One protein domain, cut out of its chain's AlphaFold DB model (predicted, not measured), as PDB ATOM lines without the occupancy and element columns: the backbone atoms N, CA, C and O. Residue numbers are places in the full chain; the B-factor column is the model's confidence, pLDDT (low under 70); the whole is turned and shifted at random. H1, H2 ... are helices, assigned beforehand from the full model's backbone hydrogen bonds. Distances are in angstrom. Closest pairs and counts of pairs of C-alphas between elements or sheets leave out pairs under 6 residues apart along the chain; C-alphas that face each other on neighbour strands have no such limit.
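Overview. This is residues 82 to 126 of the 126 residues of the protein "PNTB domain-containing protein" of Perkinsus olseni (UniProt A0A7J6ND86). A short helix, H1, and a much longer one, H2, make an open, flat U: the chain runs along H1, turns through a short link, and folds back along H2, whose far part, residues 108 to 124, sticks out alone. The printed part has 45 residues, with two named helices in the order H1, H2 and no named strand; the class is all helix. It is only just loose, close to extended, with a radius of gyration of the C-alphas of 13.8 A, and only just flat, with spans of 44 by 22 by 6 A.

Arrangement. Start with H1, residues 82 to 93, and go on over the short link of 6 residues to H2, residues 100 to 124. The two helices are near each other, their closest C-alphas 8.1 A apart. Residues 82 to 87 of H1 and residues 108 to 126, of which 108 to 124 belong to H2, stand free. In both helices every O i to N i+4 pair is within hydrogen-bond range.

Along the chain. Find C-alpha 82 at (-14.929, -24.374, 33.538); from there H1 runs 16.7 A to C-alpha 93, y rising and z falling. Find C-alpha 100 at (-25.091, -10.940, 15.620); H2 runs 37.0 A to C-alpha 124 at (-36.653, -36.006, 40.255), y falling and z rising.

Size, cuts and confidence. The C-alphas of Ile 98 and Pro 126, the two farthest apart, are 44.9 A from each other. The printed part has no cut, and Pro 126 is the chain's last residue. Look for low confidence at residues 96 and 126, with pLDDT under 70; the mean of the printed part is 87.9.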
ATOM      1  N   PHE A  82     -16.108 -24.641  34.372       91.19
ATOM      2  CA  PHE A  82     -14.929 -24.374  33.538       91.19
ATOM      3  C   PHE A  82     -15.105 -24.722  32.050       91.19
ATOM      4  O   PHE A  82     -14.824 -23.855  31.221       91.19
ATOM      5  N   PRO A  83     -15.568 -25.925  31.655       93.00
ATOM      6  CA  PRO A  83     -15.769 -26.236  30.245       93.00
ATOM      7  C   PRO A  83     -16.838 -25.341  29.612       93.00
ATOM      8  O   PRO A  83     -16.638 -24.880  28.489       93.00
ATOM      9  N   GLY A  84     -17.920 -25.018  30.331       90.75
ATOM     10  CA  GLY A  84     -18.940 -24.077  29.856       90.75
ATOM     11  C   GLY A  84     -18.382 -22.669  29.631       90.75
ATOM     12  O   GLY A  84     -18.614 -22.070  28.580       90.75
ATOM     13  N   LEU A  85     -17.579 -22.168  30.574       91.50
ATOM     14  CA  LEU A  85     -16.907 -20.872  30.478       91.50
ATOM     15  C   LEU A  85     -15.939 -20.826  29.286       91.50
ATOM     16  O   LEU A  85     -15.976 -19.881  28.498       91.50
ATOM     17  N   ILE A  86     -15.097 -21.853  29.126       93.88
ATOM     18  CA  ILE A  86     -14.111 -21.941  28.039       93.88
ATOM     19  C   ILE A  86     -14.821 -21.971  26.685       93.88
ATOM     20  O   ILE A  86     -14.518 -21.152  25.817       93.88
ATOM     21  N   ILE A  87     -15.793 -22.872  26.507       92.25
ATOM     22  CA  ILE A  87     -16.548 -22.989  25.254       92.25
ATOM     23  C   ILE A  87     -17.282 -21.676  24.953       92.25
ATOM     24  O   ILE A  87     -17.234 -21.203  23.818       92.25
ATOM     25  N   GLY A  88     -17.901 -21.054  25.961       89.75
ATOM     26  CA  GLY A  88     -18.606 -19.781  25.816       89.75
ATOM     27  C   GLY A  88     -17.702 -18.641  25.344       89.75
ATOM     28  O   GLY A  88     -18.062 -17.923  24.410       89.75
ATOM     29  N   ILE A  89     -16.506 -18.502  25.927       91.00
ATOM     30  CA  ILE A  89     -15.525 -17.480  25.527       91.00
ATOM     31  C   ILE A  89     -15.034 -17.724  24.094       91.00
ATOM     32  O   ILE A  89     -14.962 -16.784  23.298       91.00
ATOM     33  N   LEU A  90     -14.732 -18.978  23.745       90.81
ATOM     34  CA  LEU A  90     -14.281 -19.339  22.399       90.81
ATOM     35  C   LEU A  90     -15.358 -19.049  21.343       90.81
ATOM     36  O   LEU A  90     -15.050 -18.460  20.306       90.81
ATOM     37  N   LEU A  91     -16.620 -19.399  21.616       86.88
ATOM     38  CA  LEU A  91     -17.743 -19.099  20.722       86.88
ATOM     39  C   LEU A  91     -17.972 -17.591  20.575       86.88
ATOM     40  O   LEU A  91     -18.201 -17.120  19.462       86.88
ATOM     41  N   ALA A  92     -17.888 -16.830  21.670       85.38
ATOM     42  CA  ALA A  92     -18.082 -15.381  21.650       85.38
ATOM     43  C   ALA A  92     -17.022 -14.653  20.803       85.38
ATOM     44  O   ALA A  92     -17.343 -13.675  20.130       85.38
ATOM     45  N   GLY A  93     -15.778 -15.141  20.795       81.88
ATOM     46  CA  GLY A  93     -14.684 -14.548  20.020       81.88
ATOM     47  C   GLY A  93     -14.747 -14.804  18.508       81.88
ATOM     48  O   GLY A  93     -14.120 -14.073  17.746       81.88
ATOM     49  N   HIS A  94     -15.497 -15.813  18.056       77.25
ATOM     50  CA  HIS A  94     -15.473 -16.281  16.663       77.25
ATOM     51  C   HIS A  94     -16.644 -15.751  15.799       77.25
ATOM     52  O   HIS A  94     -16.854 -16.194  14.666       77.25
ATOM     53  N   VAL A  95     -17.439 -14.804  16.312       73.56
ATOM     54  CA  VAL A  95     -18.656 -14.312  15.643       73.56
ATOM     55  C   VAL A  95     -18.341 -13.187  14.660       73.56
ATOM     56  O   VAL A  95     -17.808 -12.141  15.022       73.56
ATOM     57  N   THR A  96     -18.733 -13.370  13.400       66.31
ATOM     58  CA  THR A  96     -18.619 -12.328  12.368       66.31
ATOM     59  C   THR A  96     -19.715 -11.272  12.559       66.31
ATOM     60  O   THR A  96     -20.868 -11.624  12.805       66.31
ATOM     61  N   MET A  97     -19.402  -9.980  12.377       72.12
ATOM     62  CA  MET A  97     -20.313  -8.849  12.667       72.12
ATOM     63  C   MET A  97     -21.679  -8.859  11.944       72.12
ATOM     64  O   MET A  97     -22.572  -8.113  12.329       72.12
ATOM     65  N   ILE A  98     -21.881  -9.704  10.929       71.50
ATOM     66  CA  ILE A  98     -23.158  -9.847  10.202       71.50
ATOM     67  C   ILE A  98     -24.122 -10.819  10.909       71.50
ATOM     68  O   ILE A  98     -25.334 -10.771  10.729       71.50
ATOM     69  N   GLN A  99     -23.585 -11.703  11.744       74.25
ATOM     70  CA  GLN A  99     -24.294 -12.823  12.354       74.25
ATOM     71  C   GLN A  99     -24.652 -12.573  13.829       74.25
ATOM     72  O   GLN A  99     -24.922 -13.514  14.576       74.25
ATOM     73  N   MET A 100     -24.699 -11.306  14.253       83.12
ATOM     74  CA  MET A 100     -25.091 -10.940  15.620       83.12
ATOM     75  C   MET A 100     -26.421 -11.590  16.066       83.12
ATOM     76  O   MET A 100     -26.457 -12.111  17.181       83.12
ATOM     77  N   PRO A 101     -27.493 -11.663  15.237       81.81
ATOM     78  CA  PRO A 101     -28.773 -12.216  15.691       81.81
ATOM     79  C   PRO A 101     -28.727 -13.715  16.024       81.81
ATOM     80  O   PRO A 101     -29.316 -14.145  17.013       81.81
ATOM     81  N   GLN A 102     -28.015 -14.518  15.228       88.06
ATOM     82  CA  GLN A 102     -27.994 -15.976  15.404       88.06
ATOM     83  C   GLN A 102     -27.218 -16.404  16.653       88.06
ATOM     84  O   GLN A 102     -27.623 -17.341  17.337       88.06
ATOM     85  N   MET A 103     -26.141 -15.692  16.993       87.75
ATOM     86  CA  MET A 103     -25.357 -16.030  18.179       87.75
ATOM     87  C   MET A 103     -26.067 -15.646  19.474       87.75
ATOM     88  O   MET A 103     -26.029 -16.406  20.437       87.75
ATOM     89  N   VAL A 104     -26.801 -14.527  19.482       88.06
ATOM     90  CA  VAL A 104     -27.659 -14.162  20.622       88.06
ATOM     91  C   VAL A 104     -28.769 -15.198  20.826       88.06
ATOM     92  O   VAL A 104     -29.031 -15.591  21.962       88.06
ATOM     93  N   GLY A 105     -29.385 -15.683  19.741       90.56
ATOM     94  CA  GLY A 105     -30.404 -16.736  19.807       90.56
ATOM     95  C   GLY A 105     -29.872 -18.046  20.393       90.56
ATOM     96  O   GLY A 105     -30.507 -18.628  21.271       90.56
ATOM     97  N   LEU A 106     -28.679 -18.475  19.967       90.12
ATOM     98  CA  LEU A 106     -28.035 -19.683  20.487       90.12
ATOM     99  C   LEU A 106     -27.733 -19.564  21.991       90.12
ATOM    100  O   LEU A 106     -28.054 -20.473  22.752       90.12
ATOM    101  N   LEU A 107     -27.166 -18.437  22.432       88.88
ATOM    102  CA  LEU A 107     -26.842 -18.204  23.846       88.88
ATOM    103  C   LEU A 107     -28.094 -18.161  24.735       88.88
ATOM    104  O   LEU A 107     -28.083 -18.702  25.839       88.88
ATOM    105  N   ASN A 108     -29.187 -17.564  24.253       92.25
ATOM    106  CA  ASN A 108     -30.454 -17.543  24.986       92.25
ATOM    107  C   ASN A 108     -31.068 -18.951  25.101       92.25
ATOM    108  O   ASN A 108     -31.505 -19.347  26.180       92.25
ATOM    109  N   ALA A 109     -31.011 -19.744  24.023       93.88
ATOM    110  CA  ALA A 109     -31.466 -21.134  24.032       93.88
ATOM    111  C   ALA A 109     -30.673 -22.010  25.022       93.88
ATOM    112  O   ALA A 109     -31.272 -22.822  25.726       93.88
ATOM    113  N   PHE A 110     -29.352 -21.818  25.135       92.62
ATOM    114  CA  PHE A 110     -28.532 -22.502  26.144       92.62
ATOM    115  C   PHE A 110     -28.928 -22.131  27.578       92.62
ATOM    116  O   PHE A 110     -29.024 -23.018  28.423       92.62
ATOM    117  N   GLY A 111     -29.204 -20.851  27.850       92.12
ATOM    118  CA  GLY A 111     -29.703 -20.414  29.159       92.12
ATOM    119  C   GLY A 111     -31.060 -21.033  29.512       92.12
ATOM    120  O   GLY A 111     -31.257 -21.497  30.634       92.12
ATOM    121  N   GLY A 112     -31.971 -21.117  28.537       94.88
ATOM    122  CA  GLY A 112     -33.263 -21.787  28.705       94.88
ATOM    123  C   GLY A 112     -33.129 -23.290  28.965       94.88
ATOM    124  O   GLY A 112     -33.781 -23.815  29.866       94.88
ATOM    125  N   LEU A 113     -32.245 -23.979  28.234       95.44
ATOM    126  CA  LEU A 113     -31.936 -25.389  28.490       95.44
ATOM    127  C   LEU A 113     -31.351 -25.598  29.889       95.44
ATOM    128  O   LEU A 113     -31.770 -26.523  30.574       95.44
ATOM    129  N   ALA A 114     -30.438 -24.733  30.340       93.00
ATOM    130  CA  ALA A 114     -29.865 -24.830  31.681       93.00
ATOM    131  C   ALA A 114     -30.948 -24.766  32.774       93.00
ATOM    132  O   ALA A 114     -30.964 -25.616  33.659       93.00
ATOM    133  N   SER A 115     -31.894 -23.826  32.667       94.75
ATOM    134  CA  SER A 115     -33.019 -23.725  33.608       94.75
ATOM    135  C   SER A 115     -33.970 -24.926  33.524       94.75
ATOM    136  O   SER A 115     -34.469 -25.377  34.549       94.75
ATOM    137  N   ALA A 116     -34.199 -25.484  32.332       96.12
ATOM    138  CA  ALA A 116     -35.025 -26.681  32.181       96.12
ATOM    139  C   ALA A 116     -34.384 -27.927  32.821       96.12
ATOM    140  O   ALA A 116     -35.091 -28.735  33.419       96.12
ATOM    141  N   LEU A 117     -33.058 -28.088  32.707       93.69
ATOM    142  CA  LEU A 117     -32.327 -29.179  33.361       93.69
ATOM    143  C   LEU A 117     -32.320 -29.024  34.885       93.69
ATOM    144  O   LEU A 117     -32.490 -30.017  35.589       93.69
ATOM    145  N   GLU A 118     -32.145 -27.801  35.383       91.44
ATOM    146  CA  GLU A 118     -32.201 -27.502  36.817       91.44
ATOM    147  C   GLU A 118     -33.579 -27.847  37.402       91.44
ATOM    148  O   GLU A 118     -33.664 -28.642  38.340       91.44
ATOM    149  N   ALA A 119     -34.658 -27.398  36.755       93.94
ATOM    150  CA  ALA A 119     -36.022 -27.727  37.161       93.94
ATOM    151  C   ALA A 119     -36.317 -29.238  37.113       93.94
ATOM    152  O   ALA A 119     -37.030 -29.761  37.969       93.94
ATOM    153  N   LEU A 120     -35.775 -29.960  36.124       95.81
ATOM    154  CA  LEU A 120     -35.924 -31.415  36.042       95.81
ATOM    155  C   LEU A 120     -35.186 -32.126  37.186       95.81
ATOM    156  O   LEU A 120     -35.713 -33.098  37.722       95.81
ATOM    157  N   GLY A 121     -34.000 -31.643  37.566       92.00
ATOM    158  CA  GLY A 121     -33.251 -32.154  38.716       92.00
ATOM    159  C   GLY A 121     -34.057 -32.046  40.010       92.00
ATOM    160  O   GLY A 121     -34.228 -33.047  40.699       92.00
ATOM    161  N   LEU A 122     -34.648 -30.874  40.257       92.06
ATOM    162  CA  LEU A 122     -35.531 -30.632  41.405       92.06
ATOM    163  C   LEU A 122     -36.822 -31.465  41.376       92.06
ATOM    164  O   LEU A 122     -37.385 -31.782  42.414       92.06
ATOM    165  N   PHE A 123     -37.338 -31.807  40.192       93.31
ATOM    166  CA  PHE A 123     -38.534 -32.648  40.081       93.31
ATOM    167  C   PHE A 123     -38.255 -34.127  40.396       93.31
ATOM    168  O   PHE A 123     -39.135 -34.830  40.890       93.31
ATOM    169  N   LEU A 124     -37.057 -34.612  40.058       92.81
ATOM    170  CA  LEU A 124     -36.653 -36.006  40.255       92.81
ATOM    171  C   LEU A 124     -36.234 -36.297  41.703       92.81
ATOM    172  O   LEU A 124     -36.458 -37.415  42.166       92.81
ATOM    173  N   ASP A 125     -35.660 -35.310  42.392       83.19
ATOM    174  CA  ASP A 125     -35.289 -35.362  43.810       83.19
ATOM    175  C   ASP A 125     -35.930 -34.164  44.543       83.19
ATOM    176  O   ASP A 125     -35.338 -33.082  44.574       83.19
ATOM    177  N   PRO A 126     -37.185 -34.311  45.017       69.25
ATOM    178  CA  PRO A 126     -37.954 -33.220  45.618       69.25
ATOM    179  C   PRO A 126     -37.601 -32.921  47.081       69.25
ATOM    180  O   PRO A 126     -37.295 -33.868  47.843       69.25
TER     181      PRO A 126